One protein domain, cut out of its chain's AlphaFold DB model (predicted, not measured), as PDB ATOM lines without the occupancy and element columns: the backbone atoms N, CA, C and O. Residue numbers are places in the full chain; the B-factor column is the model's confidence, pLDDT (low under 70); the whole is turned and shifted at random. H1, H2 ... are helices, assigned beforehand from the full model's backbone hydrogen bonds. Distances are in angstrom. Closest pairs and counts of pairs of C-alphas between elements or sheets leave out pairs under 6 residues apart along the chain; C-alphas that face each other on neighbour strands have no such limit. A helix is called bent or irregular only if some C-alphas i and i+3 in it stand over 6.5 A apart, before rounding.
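This is residues 128 to 262 of the 402 residues of an uncharacterized protein of Dictyostelium discoideum (UniProt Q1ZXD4). A flat pile of short, mostly crossed helices has the longest helix, H9, bent at one end of it, and residues 255 to 262 of H9 stick out as a free arm. The hairpin of H6 and H7 lies in the middle of the pile, with H1 to H5 on one side of it and H8 and H9a on the other. The printed part has 135 residues with nine named helices, H1 to H9 in order along the chain, and no named strand; the class is all helix. The whole is compact, with a radius of gyration of the C-alphas of 15.3 A and spans of 44 by 40 by 21 A.

H9, residues 240 to 262, was assigned as one helix by its hydrogen bonds but is bent: C-alphas 248 and 251 are 8.0 A apart. Its arms, H9a, residues 240 to 248, and H9b, residues 251 to 262, are about perpendicular at 75 degrees. H9b touches no helix. H8, residues 231 to 235, only just touches H9a, with 3 pairs of C-alphas within 8 A, and only at the corner; the closest C-alphas are those of Val 234 and Thr 240, 5.7 A apart. H8 also touches H6, residues 192 to 202, closest at the C-alphas of Ile 233 and Ile 201, 6.3 A. H6 and H7, residues 213 to 225, form a helical hairpin at a steep tilt of 42 degrees, opposite ways, with the C-alphas of Val 196 and Leu 218 closest at 6.1 A. H7 touches H4, residues 168 to 178, at a shallow tilt of 19 degrees, the same way; the closest C-alphas, of Ile 217 and Ala 175, are 5.7 A apart. With residues 221 to 225 alone H7 touches H5, residues 181 to 188, closest at the C-alphas of Asn 224 and Leu 181, 5.8 A. H4 touches H1, residues 129 to 138, with the C-alphas of Gly 170 and Asp 129 closest at 5.8 A. H4 also touches H3, residues 153 to 163, closest at the C-alphas of Gly 170 and Leu 157, 6.4 A. H5 touches H2, residues 145 to 150, with the C-alphas of Gly 183 and Phe 145 closest at 6.2 A. Among the pairs that are apart are H1 and H7. Each O i to N i+4 pair is within hydrogen-bond range in H1, H2, H3, H4, H6, H7, H8, H9a and H9b; in H5, 2 of 4 are.

H1 begins at C-alpha 129 (211.116, 150.416, 231.874). From first to last C-alpha, H3 measures 15.2 A, H4 15.4 A, H6 15.3 A, H7 17.8 A and H9b 17.3 A. H7 begins at C-alpha 213 (228.506, 150.271, 232.045), and H9b ends at C-alpha 262 (228.653, 182.484, 240.440).

The two C-alphas farthest apart, of Lys 204 and Ser 262, are 43.8 A apart. The printed part has no cut and no long link. The mean pLDDT of the printed part is 84.0; residues 206, 210, 238 to 255 and 257 to 258 are under 70.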
ATOM      1  N   ASP A 128     206.183 150.473 232.196       82.57
ATOM      2  CA  ASP A 128     207.373 149.627 232.269       82.57
ATOM      3  C   ASP A 128     208.669 150.450 232.104       82.57
ATOM      4  O   ASP A 128     208.651 151.686 232.041       82.57
ATOM      5  N   ASP A 129     209.817 149.766 232.067       85.44
ATOM      6  CA  ASP A 129     211.116 150.416 231.874       85.44
ATOM      7  C   ASP A 129     211.214 151.111 230.511       85.44
ATOM      8  O   ASP A 129     211.807 152.183 230.406       85.44
ATOM      9  N   GLU A 130     210.615 150.560 229.454       87.75
ATOM     10  CA  GLU A 130     210.658 151.200 228.139       87.75
ATOM     11  C   GLU A 130     209.889 152.519 228.130       87.75
ATOM     12  O   GLU A 130     210.368 153.514 227.581       87.75
ATOM     13  N   TYR A 131     208.731 152.557 228.785       88.49
ATOM     14  CA  TYR A 131     207.953 153.773 228.973       88.49
ATOM     15  C   TYR A 131     208.732 154.825 229.772       88.49
ATOM     16  O   TYR A 131     208.809 155.981 229.352       88.49
ATOM     17  N   MET A 132     209.391 154.442 230.871       89.71
ATOM     18  CA  MET A 132     210.219 155.376 231.651       89.71
ATOM     19  C   MET A 132     211.424 155.889 230.861       89.71
ATOM     20  O   MET A 132     211.743 157.080 230.914       89.71
ATOM     21  N   TYR A 133     212.061 155.023 230.074       90.95
ATOM     22  CA  TYR A 133     213.140 155.418 229.179       90.95
ATOM     23  C   TYR A 133     212.665 156.425 228.122       90.95
ATOM     24  O   TYR A 133     213.339 157.430 227.879       90.95
ATOM     25  N   ARG A 134     211.490 156.216 227.513       89.62
ATOM     26  CA  ARG A 134     210.910 157.172 226.555       89.62
ATOM     27  C   ARG A 134     210.543 158.499 227.210       89.62
ATOM     28  O   ARG A 134     210.918 159.536 226.673       89.62
ATOM     29  N   ILE A 135     209.933 158.488 228.400       89.03
ATOM     30  CA  ILE A 135     209.629 159.713 229.160       89.03
ATOM     31  C   ILE A 135     210.882 160.570 229.370       89.03
ATOM     32  O   ILE A 135     210.844 161.781 229.144       89.03
ATOM     33  N   LEU A 136     211.996 159.968 229.799       89.41
ATOM     34  CA  LEU A 136     213.240 160.712 230.017       89.41
ATOM     35  C   LEU A 136     213.778 161.339 228.723       89.41
ATOM     36  O   LEU A 136     214.334 162.436 228.760       89.41
ATOM     37  N   ASN A 137     213.565 160.685 227.580       88.05
ATOM     38  CA  ASN A 137     213.942 161.208 226.267       88.05
ATOM     39  C   ASN A 137     212.963 162.257 225.720       88.05
ATOM     40  O   ASN A 137     213.378 163.123 224.953       88.05
ATOM     41  N   TYR A 138     211.685 162.224 226.109       87.47
ATOM     42  CA  TYR A 138     210.726 163.272 225.751       87.47
ATOM     43  C   TYR A 138     211.016 164.582 226.484       87.47
ATOM     44  O   TYR A 138     210.779 165.658 225.931       87.47
ATOM     45  N   PHE A 139     211.559 164.513 227.703       86.12
ATOM     46  CA  PHE A 139     211.770 165.678 228.566       86.12
ATOM     47  C   PHE A 139     213.233 165.857 229.010       86.12
ATOM     48  O   PHE A 139     213.492 165.964 230.211       86.12
ATOM     49  N   PRO A 140     214.208 165.972 228.084       79.12
ATOM     50  CA  PRO A 140     215.628 166.031 228.440       79.12
ATOM     51  C   PRO A 140     215.993 167.292 229.242       79.12
ATOM     52  O   PRO A 140     216.918 167.278 230.050       79.12
ATOM     53  N   SER A 141     215.257 168.392 229.051       76.49
ATOM     54  CA  SER A 141     215.507 169.665 229.743       76.49
ATOM     55  C   SER A 141     215.017 169.678 231.198       76.49
ATOM     56  O   SER A 141     215.593 170.389 232.029       76.49
ATOM     57  N   THR A 142     213.961 168.914 231.494       83.33
ATOM     58  CA  THR A 142     213.250 168.854 232.787       83.33
ATOM     59  C   THR A 142     212.760 167.419 233.057       83.33
ATOM     60  O   THR A 142     211.547 167.158 233.032       83.33
ATOM     61  N   PRO A 143     213.681 166.463 233.254       87.14
ATOM     62  CA  PRO A 143     213.326 165.068 233.489       87.14
ATOM     63  C   PRO A 143     212.520 164.906 234.795       87.14
ATOM     64  O   PRO A 143     212.815 165.572 235.789       87.14
ATOM     65  N   PRO A 144     211.503 164.022 234.841       89.22
ATOM     66  CA  PRO A 144     210.614 163.848 235.995       89.22
ATOM     67  C   PRO A 144     211.227 163.048 237.159       89.22
ATOM     68  O   PRO A 144     210.542 162.223 237.762       89.22
ATOM     69  N   PHE A 145     212.494 163.278 237.516       90.14
ATOM     70  CA  PHE A 145     213.173 162.490 238.555       90.14
ATOM     71  C   PHE A 145     212.459 162.533 239.906       90.14
ATOM     72  O   PHE A 145     212.275 161.489 240.524       90.14
ATOM     73  N   LEU A 146     211.969 163.706 240.326       88.55
ATOM     74  CA  LEU A 146     211.205 163.837 241.568       88.55
ATOM     75  C   LEU A 146     209.951 162.955 241.575       88.55
ATOM     76  O   LEU A 146     209.637 162.319 242.575       88.55
ATOM     77  N   LEU A 147     209.227 162.904 240.457       89.37
ATOM     78  CA  LEU A 147     208.026 162.084 240.342       89.37
ATOM     79  C   LEU A 147     208.374 160.589 240.294       89.37
ATOM     80  O   LEU A 147     207.682 159.780 240.910       89.37
ATOM     81  N   MET A 148     209.451 160.223 239.596       91.95
ATOM     82  CA  MET A 148     209.968 158.850 239.568       91.95
ATOM     83  C   MET A 148     210.397 158.383 240.967       91.95
ATOM     84  O   MET A 148     210.119 157.245 241.342       91.95
ATOM     85  N   ASP A 149     211.023 159.260 241.755       92.46
ATOM     86  CA  ASP A 149     211.380 159.026 243.158       92.46
ATOM     87  C   ASP A 149     210.136 158.851 244.037       92.46
ATOM     88  O   ASP A 149     210.002 157.834 244.717       92.46
ATOM     89  N   LYS A 150     209.172 159.784 243.960       89.92
ATOM     90  CA  LYS A 150     207.903 159.715 244.709       89.92
ATOM     91  C   LYS A 150     207.116 158.436 244.422       89.92
ATOM     92  O   LYS A 150     206.511 157.874 245.328       89.92
ATOM     93  N   LYS A 151     207.145 157.955 243.177       90.30
ATOM     94  CA  LYS A 151     206.517 156.689 242.767       90.30
ATOM     95  C   LYS A 151     207.340 155.441 243.114       90.30
ATOM     96  O   LYS A 151     206.912 154.336 242.803       90.30
ATOM     97  N   GLY A 152     208.514 155.594 243.731       92.55
ATOM     98  CA  GLY A 152     209.388 154.490 244.131       92.55
ATOM     99  C   GLY A 152     210.154 153.826 242.983       92.55
ATOM    100  O   GLY A 152     210.830 152.824 243.208       92.55
ATOM    101  N   TYR A 153     210.092 154.373 241.766       93.10
ATOM    102  CA  TYR A 153     210.715 153.774 240.586       93.10
ATOM    103  C   TYR A 153     212.247 153.818 240.658       93.10
ATOM    104  O   TYR A 153     212.904 152.823 240.372       93.10
ATOM    105  N   ILE A 154     212.824 154.934 241.121       94.95
ATOM    106  CA  ILE A 154     214.285 155.043 241.295       94.95
ATOM    107  C   ILE A 154     214.774 154.039 242.345       94.95
ATOM    108  O   ILE A 154     215.726 153.305 242.091       94.95
ATOM    109  N   LYS A 155     214.083 153.937 243.488       96.28
ATOM    110  CA  LYS A 155     214.389 152.939 244.523       96.28
ATOM    111  C   LYS A 155     214.349 151.513 243.961       96.28
ATOM    112  O   LYS A 155     215.248 150.730 244.245       96.28
ATOM    113  N   LYS A 156     213.322 151.192 243.166       95.57
ATOM    114  CA  LYS A 156     213.177 149.890 242.502       95.57
ATOM    115  C   LYS A 156     214.368 149.602 241.581       95.57
ATOM    116  O   LYS A 156     214.995 148.565 241.745       95.57
ATOM    117  N   LEU A 157     214.726 150.534 240.696       95.46
ATOM    118  CA  LEU A 157     215.872 150.380 239.793       95.46
ATOM    119  C   LEU A 157     217.189 150.158 240.545       95.46
ATOM    120  O   LEU A 157     217.979 149.303 240.159       95.46
ATOM    121  N   VAL A 158     217.430 150.908 241.624       96.43
ATOM    122  CA  VAL A 158     218.644 150.746 242.438       96.43
ATOM    123  C   VAL A 158     218.667 149.380 243.129       96.43
ATOM    124  O   VAL A 158     219.716 148.739 243.173       96.43
ATOM    125  N   GLN A 159     217.522 148.898 243.616       96.64
ATOM    126  CA  GLN A 159     217.419 147.575 244.231       96.64
ATOM    127  C   GLN A 159     217.646 146.450 243.211       96.64
ATOM    128  O   GLN A 159     218.458 145.563 243.458       96.64
ATOM    129  N   GLU A 160     217.006 146.519 242.042       95.72
ATOM    130  CA  GLU A 160     217.213 145.559 240.951       95.72
ATOM    131  C   GLU A 160     218.660 145.582 240.451       95.72
ATOM    132  O   GLU A 160     219.250 144.546 240.135       95.72
ATOM    133  N   TYR A 161     219.276 146.769 240.414       95.98
ATOM    134  CA  TYR A 161     220.694 146.889 240.122       95.98
ATOM    135  C   TYR A 161     221.508 146.163 241.188       95.98
ATOM    136  O   TYR A 161     222.297 145.293 240.834       95.98
ATOM    137  N   LYS A 162     221.302 146.449 242.477       94.94
ATOM    138  CA  LYS A 162     222.013 145.797 243.588       94.94
ATOM    139  C   LYS A 162     221.902 144.269 243.542       94.94
ATOM    140  O   LYS A 162     222.907 143.588 243.710       94.94
ATOM    141  N   GLU A 163     220.712 143.748 243.260       94.95
ATOM    142  CA  GLU A 163     220.420 142.310 243.180       94.95
ATOM    143  C   GLU A 163     220.896 141.651 241.875       94.95
ATOM    144  O   GLU A 163     220.909 140.427 241.771       94.95
ATOM    145  N   GLY A 164     221.300 142.438 240.870       91.65
ATOM    146  CA  GLY A 164     221.701 141.926 239.556       91.65
ATOM    147  C   GLY A 164     220.530 141.469 238.679       91.65
ATOM    148  O   GLY A 164     220.750 140.780 237.688       91.65
ATOM    149  N   THR A 165     219.302 141.857 239.026       94.44
ATOM    150  CA  THR A 165     218.054 141.525 238.317       94.44
ATOM    151  C   THR A 165     217.591 142.632 237.365       94.44
ATOM    152  O   THR A 165     216.588 142.472 236.673       94.44
ATOM    153  N   ILE A 166     218.323 143.750 237.305       93.85
ATOM    154  CA  ILE A 166     217.996 144.898 236.455       93.85
ATOM    155  C   ILE A 166     217.960 144.544 234.966       93.85
ATOM    156  O   ILE A 166     218.848 143.880 234.428       93.85
ATOM    157  N   SER A 167     216.943 145.052 234.274       93.01
ATOM    158  CA  SER A 167     216.824 144.903 232.826       93.01
ATOM    159  C   SER A 167     217.882 145.747 232.080       93.01
ATOM    160  O   SER A 167     218.338 146.777 232.590       93.01
ATOM    161  N   PRO A 168     218.251 145.399 230.830       91.74
ATOM    162  CA  PRO A 168     219.133 146.239 230.012       91.74
ATOM    163  C   PRO A 168     218.600 147.668 229.819       91.74
ATOM    164  O   PRO A 168     219.376 148.620 229.703       91.74
ATOM    165  N   THR A 169     217.275 147.833 229.788       92.63
ATOM    166  CA  THR A 169     216.612 149.141 229.692       92.63
ATOM    167  C   THR A 169     216.687 149.895 231.018       92.63
ATOM    168  O   THR A 169     217.059 151.067 231.021       92.63
ATOM    169  N   GLY A 170     216.446 149.223 232.145       93.57
ATOM    170  CA  GLY A 170     216.624 149.783 233.485       93.57
ATOM    171  C   GLY A 170     218.044 150.305 233.704       93.57
ATOM    172  O   GLY A 170     218.238 151.413 234.205       93.57
ATOM    173  N   LEU A 171     219.053 149.576 233.218       92.94
ATOM    174  CA  LEU A 171     220.447 150.008 233.300       92.94
ATOM    175  C   LEU A 171     220.725 151.271 232.466       92.94
ATOM    176  O   LEU A 171     221.417 152.179 232.931       92.94
ATOM    177  N   LYS A 172     220.132 151.390 231.268       92.31
ATOM    178  CA  LYS A 172     220.188 152.631 230.469       92.31
ATOM    179  C   LYS A 172     219.525 153.805 231.188       92.31
ATOM    180  O   LYS A 172     220.015 154.927 231.080       92.31
ATOM    181  N   ILE A 173     218.435 153.564 231.915       93.96
ATOM    182  CA  ILE A 173     217.753 154.597 232.698       93.96
ATOM    183  C   ILE A 173     218.639 155.074 233.844       93.96
ATOM    184  O   ILE A 173     218.819 156.278 233.988       93.96
ATOM    185  N   ILE A 174     219.253 154.163 234.603       94.66
ATOM    186  CA  ILE A 174     220.223 154.531 235.645       94.66
ATOM    187  C   ILE A 174     221.358 155.371 235.054       94.66
ATOM    188  O   ILE A 174     221.678 156.428 235.594       94.66
ATOM    189  N   ALA A 175     221.930 154.948 233.923       91.81
ATOM    190  CA  ALA A 175     222.987 155.696 233.250       91.81
ATOM    191  C   ALA A 175     222.529 157.099 232.802       91.81
ATOM    192  O   ALA A 175     223.302 158.057 232.878       91.81
ATOM    193  N   LEU A 176     221.275 157.238 232.361       91.04
ATOM    194  CA  LEU A 176     220.688 158.519 231.971       91.04
ATOM    195  C   LEU A 176     220.443 159.426 233.185       91.04
ATOM    196  O   LEU A 176     220.780 160.606 233.127       91.04
ATOM    197  N   ILE A 177     219.935 158.875 234.291       92.72
ATOM    198  CA  ILE A 177     219.762 159.595 235.562       92.72
ATOM    199  C   ILE A 177     221.128 160.089 236.063       92.72
ATOM    200  O   ILE A 177     221.286 161.286 236.302       92.72
ATOM    201  N   ALA A 178     222.132 159.205 236.109       90.96
ATOM    202  CA  ALA A 178     223.503 159.523 236.522       90.96
ATOM    203  C   ALA A 178     224.197 160.542 235.596       90.96
ATOM    204  O   ALA A 178     225.201 161.155 235.938       90.96
ATOM    205  N   SER A 179     223.703 160.739 234.373       87.02
ATOM    206  CA  SER A 179     224.279 161.719 233.443       87.02
ATOM    207  C   SER A 179     223.812 163.152 233.715       87.02
ATOM    208  O   SER A 179     224.234 164.070 233.012       87.02
ATOM    209  N   THR A 180     222.957 163.365 234.718       85.35
ATOM    210  CA  THR A 180     222.365 164.669 235.033       85.35
ATOM    211  C   THR A 180     222.655 165.076 236.476       85.35
ATOM    212  O   THR A 180     222.484 164.283 237.395       85.35
ATOM    213  N   LEU A 181     223.023 166.345 236.688       80.47
ATOM    214  CA  LEU A 181     223.350 166.874 238.022       80.47
ATOM    215  C   LEU A 181     222.217 166.680 239.046       80.47
ATOM    216  O   LEU A 181     222.479 166.426 240.219       80.47
ATOM    217  N   ASP A 182     220.959 166.801 238.616       82.63
ATOM    218  CA  ASP A 182     219.811 166.597 239.502       82.63
ATOM    219  C   ASP A 182     219.474 165.119 239.705       82.63
ATOM    220  O   ASP A 182     219.078 164.743 240.806       82.63
ATOM    221  N   GLY A 183     219.662 164.272 238.688       87.88
ATOM    222  CA  GLY A 183     219.398 162.835 238.774       87.88
ATOM    223  C   GLY A 183     220.295 162.134 239.794       87.88
ATOM    224  O   GLY A 183     219.821 161.298 240.566       87.88
ATOM    225  N   ASP A 184     221.560 162.540 239.874       87.70
ATOM    226  CA  ASP A 184     222.523 162.027 240.845       87.70
ATOM    227  C   ASP A 184     222.048 162.123 242.289       87.70
ATOM    228  O   ASP A 184     222.207 161.171 243.049       87.70
ATOM    229  N   LYS A 185     221.403 163.232 242.671       90.04
ATOM    230  CA  LYS A 185     220.883 163.419 244.035       90.04
ATOM    231  C   LYS A 185     219.920 162.293 244.421       90.04
ATOM    232  O   LYS A 185     219.945 161.824 245.557       90.04
ATOM    233  N   TYR A 186     219.108 161.828 243.471       91.95
ATOM    234  CA  TYR A 186     218.160 160.737 243.691       91.95
ATOM    235  C   TYR A 186     218.836 159.368 243.730       91.95
ATOM    236  O   TYR A 186     218.434 158.529 244.528       91.95
ATOM    237  N   LEU A 187     219.871 159.130 242.920       94.89
ATOM    238  CA  LEU A 187     220.636 157.878 242.982       94.89
ATOM    239  C   LEU A 187     221.444 157.774 244.283       94.89
ATOM    240  O   LEU A 187     221.468 156.723 244.920       94.89
ATOM    241  N   LEU A 188     222.066 158.871 244.715       93.00
ATOM    242  CA  LEU A 188     222.851 158.932 245.949       93.00
ATOM    243  C   LEU A 188     221.998 158.751 247.205       93.00
ATOM    244  O   LEU A 188     222.478 158.166 248.168       93.00
ATOM    245  N   LYS A 189     220.738 159.207 247.191       93.99
ATOM    246  CA  LYS A 189     219.762 158.971 248.270       93.99
ATOM    247  C   LYS A 189     219.551 157.477 248.565       93.99
ATOM    248  O   LYS A 189     219.129 157.138 249.665       93.99
ATOM    249  N   TYR A 190     219.817 156.607 247.591       95.86
ATOM    250  CA  TYR A 190     219.674 155.153 247.694       95.86
ATOM    251  C   TYR A 190     221.022 154.417 247.639       95.86
ATOM    252  O   TYR A 190     221.075 153.277 247.192       95.86
ATOM    253  N   ASP A 191     222.112 155.070 248.055       94.36
ATOM    254  CA  ASP A 191     223.454 154.477 248.169       94.36
ATOM    255  C   ASP A 191     224.010 153.890 246.858       94.36
ATOM    256  O   ASP A 191     224.906 153.045 246.860       94.36
ATOM    257  N   MET A 192     223.526 154.364 245.702       95.28
ATOM    258  CA  MET A 192     223.930 153.832 244.395       95.28
ATOM    259  C   MET A 192     225.447 153.906 244.174       95.28
ATOM    260  O   MET A 192     226.024 153.008 243.571       95.28
ATOM    261  N   PHE A 193     226.110 154.954 244.671       93.85
ATOM    262  CA  PHE A 193     227.564 155.094 244.547       93.85
ATOM    263  C   PHE A 193     228.314 153.926 245.195       93.85
ATOM    264  O   PHE A 193     229.214 153.355 244.578       93.85
ATOM    265  N   ASP A 194     227.921 153.556 246.412       93.78
ATOM    266  CA  ASP A 194     228.575 152.504 247.185       93.78
ATOM    267  C   ASP A 194     228.269 151.130 246.566       93.78
ATOM    268  O   ASP A 194     229.181 150.332 246.349       93.78
ATOM    269  N   ILE A 195     227.024 150.916 246.119       94.99
ATOM    270  CA  ILE A 195     226.607 149.703 245.394       94.99
ATOM    271  C   ILE A 195     227.433 149.504 244.111       94.99
ATOM    272  O   ILE A 195     227.886 148.396 243.818       94.99
ATOM    273  N   VAL A 196     227.641 150.562 243.321       93.09
ATOM    274  CA  VAL A 196     228.439 150.472 242.088       93.09
ATOM    275  C   VAL A 196     229.916 150.231 242.415       93.09
ATOM    276  O   VAL A 196     230.559 149.436 241.730       93.09
ATOM    277  N   CYS A 197     230.457 150.859 243.467       91.17
ATOM    278  CA  CYS A 197     231.828 150.598 243.913       91.17
ATOM    279  C   CYS A 197     232.036 149.117 244.251       91.17
ATOM    280  O   CYS A 197     232.968 148.505 243.732       91.17
ATOM    281  N   GLU A 198     231.151 148.522 245.055       91.88
ATOM    282  CA  GLU A 198     231.211 147.098 245.415       91.88
ATOM    283  C   GLU A 198     231.176 146.195 244.176       91.88
ATOM    284  O   GLU A 198     231.976 145.262 244.036       91.88
ATOM    285  N   LYS A 199     230.299 146.506 243.215       90.15
ATOM    286  CA  LYS A 199     230.222 145.763 241.955       90.15
ATOM    287  C   LYS A 199     231.498 145.860 241.133       90.15
ATOM    288  O   LYS A 199     231.996 144.840 240.672       90.15
ATOM    289  N   VAL A 200     232.064 147.051 240.977       88.90
ATOM    290  CA  VAL A 200     233.305 147.251 240.215       88.90
ATOM    291  C   VAL A 200     234.504 146.583 240.910       88.90
ATOM    292  O   VAL A 200     235.352 145.977 240.250       88.90
ATOM    293  N   ILE A 201     234.567 146.620 242.244       87.91
ATOM    294  CA  ILE A 201     235.610 145.938 243.025       87.91
ATOM    295  C   ILE A 201     235.503 144.416 242.863       87.91
ATOM    296  O   ILE A 201     236.523 143.762 242.639       87.91
ATOM    297  N   SER A 202     234.287 143.861 242.889       88.00
ATOM    298  CA  SER A 202     234.054 142.414 242.753       88.00
ATOM    299  C   SER A 202     234.325 141.847 241.351       88.00
ATOM    300  O   SER A 202     234.472 140.630 241.204       88.00
ATOM    301  N   LYS A 203     234.464 142.690 240.315       85.45
ATOM    302  CA  LYS A 203     234.882 142.233 238.980       85.45
ATOM    303  C   LYS A 203     236.294 141.646 239.026       85.45
ATOM    304  O   LYS A 203     237.240 142.298 239.468       85.45
ATOM    305  N   LYS A 204     236.434 140.420 238.509       76.00
ATOM    306  CA  LYS A 204     237.720 139.707 238.387       76.00
ATOM    307  C   LYS A 204     238.660 140.316 237.343       76.00
ATOM    308  O   LYS A 204     239.839 139.980 237.330       76.00
ATOM    309  N   GLU A 205     238.141 141.163 236.458       74.11
ATOM    310  CA  GLU A 205     238.927 141.836 235.425       74.11
ATOM    311  C   GLU A 205     240.004 142.728 236.058       74.11
ATOM    312  O   GLU A 205     239.742 143.487 236.994       74.11
ATOM    313  N   THR A 206     241.230 142.622 235.545       67.02
ATOM    314  CA  THR A 206     242.378 143.428 235.986       67.02
ATOM    315  C   THR A 206     242.331 144.850 235.438       67.02
ATOM    316  O   THR A 206     242.880 145.756 236.061       67.02
ATOM    317  N   THR A 207     241.664 145.053 234.299       72.08
ATOM    318  CA  THR A 207     241.561 146.345 233.615       72.08
ATOM    319  C   THR A 207     240.117 146.654 233.234       72.08
ATOM    320  O   THR A 207     239.537 145.967 232.396       72.08
ATOM    321  N   LEU A 208     239.557 147.714 233.813       73.78
ATOM    322  CA  LEU A 208     238.260 148.279 233.447       73.78
ATOM    323  C   LEU A 208     238.406 149.099 232.162       73.78
ATOM    324  O   LEU A 208     239.258 149.989 232.073       73.78
ATOM    325  N   ASN A 209     237.550 148.822 231.182       71.42
ATOM    326  CA  ASN A 209     237.515 149.537 229.910       71.42
ATOM    327  C   ASN A 209     236.403 150.607 229.884       71.42
ATOM    328  O   ASN A 209     235.492 150.618 230.709       71.42
ATOM    329  N   ASN A 210     236.450 151.522 228.907       68.34
ATOM    330  CA  ASN A 210     235.435 152.583 228.773       68.34
ATOM    331  C   ASN A 210     234.045 152.060 228.346       68.34
ATOM    332  O   ASN A 210     233.090 152.833 228.357       68.34
ATOM    333  N   SER A 211     233.936 150.799 227.914       71.74
ATOM    334  CA  SER A 211     232.661 150.164 227.549       71.74
ATOM    335  C   SER A 211     231.933 149.537 228.737       71.74
ATOM    336  O   SER A 211     230.770 149.161 228.599       71.74
ATOM    337  N   ASP A 212     232.584 149.434 229.896       81.33
ATOM    338  CA  ASP A 212     231.965 148.926 231.110       81.33
ATOM    339  C   ASP A 212     230.905 149.917 231.619       81.33
ATOM    340  O   ASP A 212     231.194 151.062 231.978       81.33
ATOM    341  N   GLN A 213     229.653 149.463 231.636       84.29
ATOM    342  CA  GLN A 213     228.506 150.271 232.045       84.29
ATOM    343  C   GLN A 213     228.527 150.609 233.538       84.29
ATOM    344  O   GLN A 213     228.156 151.724 233.903       84.29
ATOM    345  N   ASP A 214     229.002 149.701 234.394       88.25
ATOM    346  CA  ASP A 214     229.113 149.952 235.834       88.25
ATOM    347  C   ASP A 214     230.185 151.005 236.092       88.25
ATOM    348  O   ASP A 214     229.981 151.957 236.845       88.25
ATOM    349  N   PHE A 215     231.310 150.884 235.387       84.85
ATOM    350  CA  PHE A 215     232.376 151.872 235.444       84.85
ATOM    351  C   PHE A 215     231.928 153.242 234.912       84.85
ATOM    352  O   PHE A 215     232.247 154.271 235.509       84.85
ATOM    353  N   PHE A 216     231.142 153.276 233.831       85.89
ATOM    354  CA  PHE A 216     230.549 154.512 233.318       85.89
ATOM    355  C   PHE A 216     229.624 155.174 234.348       85.89
ATOM    356  O   PHE A 216     229.729 156.382 234.573       85.89
ATOM    357  N   ILE A 217     228.747 154.401 234.997       89.62
ATOM    358  CA  ILE A 217     227.846 154.906 236.042       89.62
ATOM    359  C   ILE A 217     228.657 155.434 237.227       89.62
ATOM    360  O   ILE A 217     228.416 156.556 237.669       89.62
ATOM    361  N   LEU A 218     229.657 154.680 237.697       89.26
ATOM    362  CA  LEU A 218     230.540 155.110 238.782       89.26
ATOM    363  C   LEU A 218     231.227 156.430 238.453       89.26
ATOM    364  O   LEU A 218     231.289 157.329 239.287       89.26
ATOM    365  N   PHE A 219     231.742 156.545 237.231       83.92
ATOM    366  CA  PHE A 219     232.418 157.745 236.778       83.92
ATOM    367  C   PHE A 219     231.487 158.956 236.792       83.92
ATOM    368  O   PHE A 219     231.861 160.016 237.291       83.92
ATOM    369  N   ARG A 220     230.269 158.794 236.271       86.64
ATOM    370  CA  ARG A 220     229.256 159.849 236.260       86.64
ATOM    371  C   ARG A 220     228.862 160.277 237.669       86.64
ATOM    372  O   ARG A 220     228.929 161.469 237.962       86.64
ATOM    373  N   LEU A 221     228.584 159.306 238.542       88.17
ATOM    374  CA  LEU A 221     228.259 159.558 239.941       88.17
ATOM    375  C   LEU A 221     229.409 160.252 240.668       88.17
ATOM    376  O   LEU A 221     229.193 161.254 241.336       88.17
ATOM    377  N   SER A 222     230.644 159.769 240.532       84.10
ATOM    378  CA  SER A 222     231.818 160.399 241.148       84.10
ATOM    379  C   SER A 222     232.001 161.839 240.671       84.10
ATOM    380  O   SER A 222     232.218 162.732 241.487       84.10
ATOM    381  N   PHE A 223     231.854 162.085 239.366       81.06
ATOM    382  CA  PHE A 223     232.034 163.412 238.785       81.06
ATOM    383  C   PHE A 223     230.989 164.418 239.285       81.06
ATOM    384  O   PHE A 223     231.344 165.515 239.709       81.06
ATOM    385  N   ASN A 224     229.709 164.048 239.265       80.32
ATOM    386  CA  ASN A 224     228.607 164.931 239.657       80.32
ATOM    387  C   ASN A 224     228.479 165.069 241.187       80.32
ATOM    388  O   ASN A 224     228.184 166.153 241.686       80.32
ATOM    389  N   SER A 225     228.702 163.987 241.944       79.56
ATOM    390  CA  SER A 225     228.600 163.979 243.414       79.56
ATOM    391  C   SER A 225     229.863 164.445 244.131       79.56
ATOM    392  O   SER A 225     229.819 164.695 245.335       79.56
ATOM    393  N   LYS A 226     230.988 164.530 243.408       74.54
ATOM    394  CA  LYS A 226     232.337 164.784 243.937       74.54
ATOM    395  C   LYS A 226     232.830 163.716 244.911       74.54
ATOM    396  O   LYS A 226     233.822 163.938 245.591       74.54
ATOM    397  N   LYS A 227     232.178 162.551 244.988       79.25
ATOM    398  CA  LYS A 227     232.667 161.446 245.815       79.25
ATOM    399  C   LYS A 227     233.955 160.877 245.219       79.25
ATOM    400  O   LYS A 227     233.991 160.491 244.045       79.25
ATOM    401  N   ALA A 228     234.995 160.790 246.043       79.93
ATOM    402  CA  ALA A 228     236.245 160.140 245.683       79.93
ATOM    403  C   ALA A 228     236.022 158.655 245.362       79.93
ATOM    404  O   ALA A 228     235.401 157.919 246.128       79.93
ATOM    405  N   VAL A 229     236.564 158.210 244.229       83.13
ATOM    406  CA  VAL A 229     236.582 156.789 243.870       83.13
ATOM    407  C   VAL A 229     237.653 156.077 244.710       83.13
ATOM    408  O   VAL A 229     238.782 156.574 244.771       83.13
ATOM    409  N   PRO A 230     237.355 154.913 245.321       83.93
ATOM    410  CA  PRO A 230     238.346 154.115 246.039       83.93
ATOM    411  C   PRO A 230     239.601 153.823 245.205       83.93
ATOM    412  O   PRO A 230     239.515 153.481 244.022       83.93
ATOM    413  N   ASN A 231     240.779 153.894 245.834       81.65
ATOM    414  CA  ASN A 231     242.070 153.679 245.164       81.65
ATOM    415  C   ASN A 231     242.173 152.309 244.474       81.65
ATOM    416  O   ASN A 231     242.805 152.202 243.426       81.65
ATOM    417  N   GLU A 232     241.530 151.284 245.033       84.15
ATOM    418  CA  GLU A 232     241.465 149.935 244.459       84.15
ATOM    419  C   GLU A 232     240.828 149.930 243.063       84.15
ATOM    420  O   GLU A 232     241.311 149.253 242.160       84.15
ATOM    421  N   ILE A 233     239.783 150.738 242.851       83.79
ATOM    422  CA  ILE A 233     239.146 150.887 241.539       83.79
ATOM    423  C   ILE A 233     240.047 151.701 240.617       83.79
ATOM    424  O   ILE A 233     240.246 151.306 239.474       83.79
ATOM    425  N   VAL A 234     240.642 152.799 241.105       79.78
ATOM    426  CA  VAL A 234     241.551 153.643 240.308       79.78
ATOM    427  C   VAL A 234     242.693 152.814 239.712       79.78
ATOM    428  O   VAL A 234     243.003 152.980 238.533       79.78
ATOM    429  N   GLN A 235     243.268 151.884 240.482       79.54
ATOM    430  CA  GLN A 235     244.326 150.974 240.025       79.54
ATOM    431  C   GLN A 235     243.885 150.026 238.900       79.54
ATOM    432  O   GLN A 235     244.712 149.677 238.062       79.54
ATOM    433  N   LYS A 236     242.602 149.650 238.840       79.59
ATOM    434  CA  LYS A 236     242.048 148.825 237.754       79.59
ATOM    435  C   LYS A 236     241.783 149.610 236.463       79.59
ATOM    436  O   LYS A 236     241.368 149.014 235.479       79.59
ATOM    437  N   THR A 237     241.952 150.932 236.421       75.42
ATOM    438  CA  THR A 237     241.594 151.737 235.233       75.42
ATOM    439  C   THR A 237     242.801 152.064 234.360       75.42
ATOM    440  O   THR A 237     243.852 152.435 234.869       75.42
ATOM    441  N   GLU A 238     242.646 152.060 233.033       69.71
ATOM    442  CA  GLU A 238     243.703 152.542 232.120       69.71
ATOM    443  C   GLU A 238     243.993 154.048 232.295       69.71
ATOM    444  O   GLU A 238     245.089 154.528 232.014       69.71
ATOM    445  N   LYS A 239     243.014 154.818 232.789       66.82
ATOM    446  CA  LYS A 239     243.081 156.283 232.937       66.82
ATOM    447  C   LYS A 239     243.471 156.731 234.350       66.82
ATOM    448  O   LYS A 239     242.992 157.771 234.807       66.82
ATOM    449  N   THR A 240     244.354 155.993 235.029       62.38
ATOM    450  CA  THR A 240     244.828 156.293 236.402       62.38
ATOM    451  C   THR A 240     245.144 157.774 236.629       62.38
ATOM    452  O   THR A 240     244.737 158.338 237.642       62.38
ATOM    453  N   HIS A 241     245.819 158.434 235.681       64.51
ATOM    454  CA  HIS A 241     246.185 159.851 235.787       64.51
ATOM    455  C   HIS A 241     244.984 160.797 235.868       64.51
ATOM    456  O   HIS A 241     245.014 161.757 236.637       64.51
ATOM    457  N   PHE A 242     243.929 160.537 235.089       65.35
ATOM    458  CA  PHE A 242     242.730 161.369 235.091       65.35
ATOM    459  C   PHE A 242     242.016 161.246 236.437       65.35
ATOM    460  O   PHE A 242     241.757 162.254 237.082       65.35
ATOM    461  N   TYR A 243     241.797 160.023 236.921       64.43
ATOM    462  CA  TYR A 243     241.145 159.792 238.213       64.43
ATOM    463  C   TYR A 243     241.956 160.324 239.386       64.43
ATOM    464  O   TYR A 243     241.414 161.034 240.226       64.43
ATOM    465  N   ARG A 244     243.267 160.064 239.404       66.56
ATOM    466  CA  ARG A 244     244.164 160.607 240.426       66.56
ATOM    467  C   ARG A 244     244.098 162.134 240.455       66.56
ATOM    468  O   ARG A 244     244.028 162.706 241.535       66.56
ATOM    469  N   PHE A 245     244.017 162.790 239.294       67.34
ATOM    470  CA  PHE A 245     243.824 164.237 239.231       67.34
ATOM    471  C   PHE A 245     242.510 164.688 239.888       67.34
ATOM    472  O   PHE A 245     242.540 165.656 240.646       67.34
ATOM    473  N   PHE A 246     241.384 164.011 239.641       67.37
ATOM    474  CA  PHE A 246     240.110 164.349 240.293       67.37
ATOM    475  C   PHE A 246     240.165 164.126 241.805       67.37
ATOM    476  O   PHE A 246     239.830 165.042 242.552       67.37
ATOM    477  N   THR A 247     240.660 162.971 242.250       66.81
ATOM    478  CA  THR A 247     240.758 162.628 243.676       66.81
ATOM    479  C   THR A 247     241.691 163.582 244.428       66.81
ATOM    480  O   THR A 247     241.328 164.118 245.471       66.81
ATOM    481  N   GLU A 248     242.878 163.875 243.891       68.86
ATOM    482  CA  GLU A 248     243.843 164.780 244.537       68.86
ATOM    483  C   GLU A 248     243.373 166.241 244.561       68.86
ATOM    484  O   GLU A 248     243.789 167.019 245.424       68.86
ATOM    485  N   ASN A 249     242.534 166.641 243.601       67.81
ATOM    486  CA  ASN A 249     242.082 168.021 243.465       67.81
ATOM    487  C   ASN A 249     240.624 168.229 243.881       67.81
ATOM    488  O   ASN A 249     240.136 169.335 243.686       67.81
ATOM    489  N   GLU A 250     239.949 167.257 244.501       68.80
ATOM    490  CA  GLU A 250     238.525 167.325 244.878       68.80
ATOM    491  C   GLU A 250     238.167 168.631 245.607       68.80
ATOM    492  O   GLU A 250     237.318 169.399 245.152       68.80
ATOM    493  N   LYS A 251     238.897 168.962 246.683       67.91
ATOM    494  CA  LYS A 251     238.689 170.208 247.442       67.91
ATOM    495  C   LYS A 251     238.837 171.458 246.563       67.91
ATOM    496  O   LYS A 251     238.070 172.406 246.695       67.91
ATOM    497  N   ARG A 252     239.807 171.455 245.646       66.74
ATOM    498  CA  ARG A 252     240.081 172.579 244.734       66.74
ATOM    499  C   ARG A 252     239.059 172.659 243.598       66.74
ATOM    500  O   ARG A 252     238.710 173.756 243.184       66.74
ATOM    501  N   LEU A 253     238.569 171.520 243.106       68.92
ATOM    502  CA  LEU A 253     237.485 171.433 242.128       68.92
ATOM    503  C   LEU A 253     236.175 171.942 242.735       68.92
ATOM    504  O   LEU A 253     235.467 172.700 242.083       68.92
ATOM    505  N   SER A 254     235.908 171.622 244.004       69.45
ATOM    506  CA  SER A 254     234.778 172.180 244.753       69.45
ATOM    507  C   SER A 254     234.871 173.710 244.885       69.45
ATOM    508  O   SER A 254     233.890 174.414 244.649       69.45
ATOM    509  N   GLU A 255     236.066 174.255 245.158       68.79
ATOM    510  CA  GLU A 255     236.300 175.709 245.156       68.79
ATOM    511  C   GLU A 255     236.103 176.346 243.766       68.79
ATOM    512  O   GLU A 255     235.521 177.427 243.674       68.79
ATOM    513  N   LEU A 256     236.558 175.683 242.692       70.38
ATOM    514  CA  LEU A 256     236.349 176.117 241.304       70.38
ATOM    515  C   LEU A 256     234.866 176.085 240.907       70.38
ATOM    516  O   LEU A 256     234.415 176.973 240.189       70.38
ATOM    517  N   GLU A 257     234.088 175.118 241.392       68.89
ATOM    518  CA  GLU A 257     232.648 175.048 241.125       68.89
ATOM    519  C   GLU A 257     231.872 176.166 241.810       68.89
ATOM    520  O   GLU A 257     231.006 176.762 241.179       68.89
ATOM    521  N   GLY A 258     232.250 176.555 243.033       69.50
ATOM    522  CA  GLY A 258     231.713 177.775 243.642       69.50
ATOM    523  C   GLY A 258     231.912 179.008 242.745       69.50
ATOM    524  O   GLY A 258     231.098 179.933 242.755       69.50
ATOM    525  N   MET A 259     232.957 179.007 241.905       70.45
ATOM    526  CA  MET A 259     233.124 180.016 240.859       70.45
ATOM    527  C   MET A 259     232.154 179.798 239.693       70.45
ATOM    528  O   MET A 259     231.499 180.752 239.284       70.45
ATOM    529  N   VAL A 260     232.029 178.574 239.169       74.89
ATOM    530  CA  VAL A 260     231.085 178.228 238.084       74.89
ATOM    531  C   VAL A 260     229.649 178.614 238.444       74.89
ATOM    532  O   VAL A 260     228.962 179.222 237.627       74.89
ATOM    533  N   ASP A 261     229.219 178.347 239.676       75.14
ATOM    534  CA  ASP A 261     227.899 178.739 240.167       75.14
ATOM    535  C   ASP A 261     227.713 180.254 240.175       75.14
ATOM    536  O   ASP A 261     226.648 180.740 239.799       75.14
ATOM    537  N   SER A 262     228.749 181.024 240.521       76.50
ATOM    538  CA  SER A 262     228.653 182.484 240.440       76.50
ATOM    539  C   SER A 262     228.488 182.987 239.003       76.50
ATOM    540  O   SER A 262     227.768 183.958 238.792       76.50
TER     541      SER A 262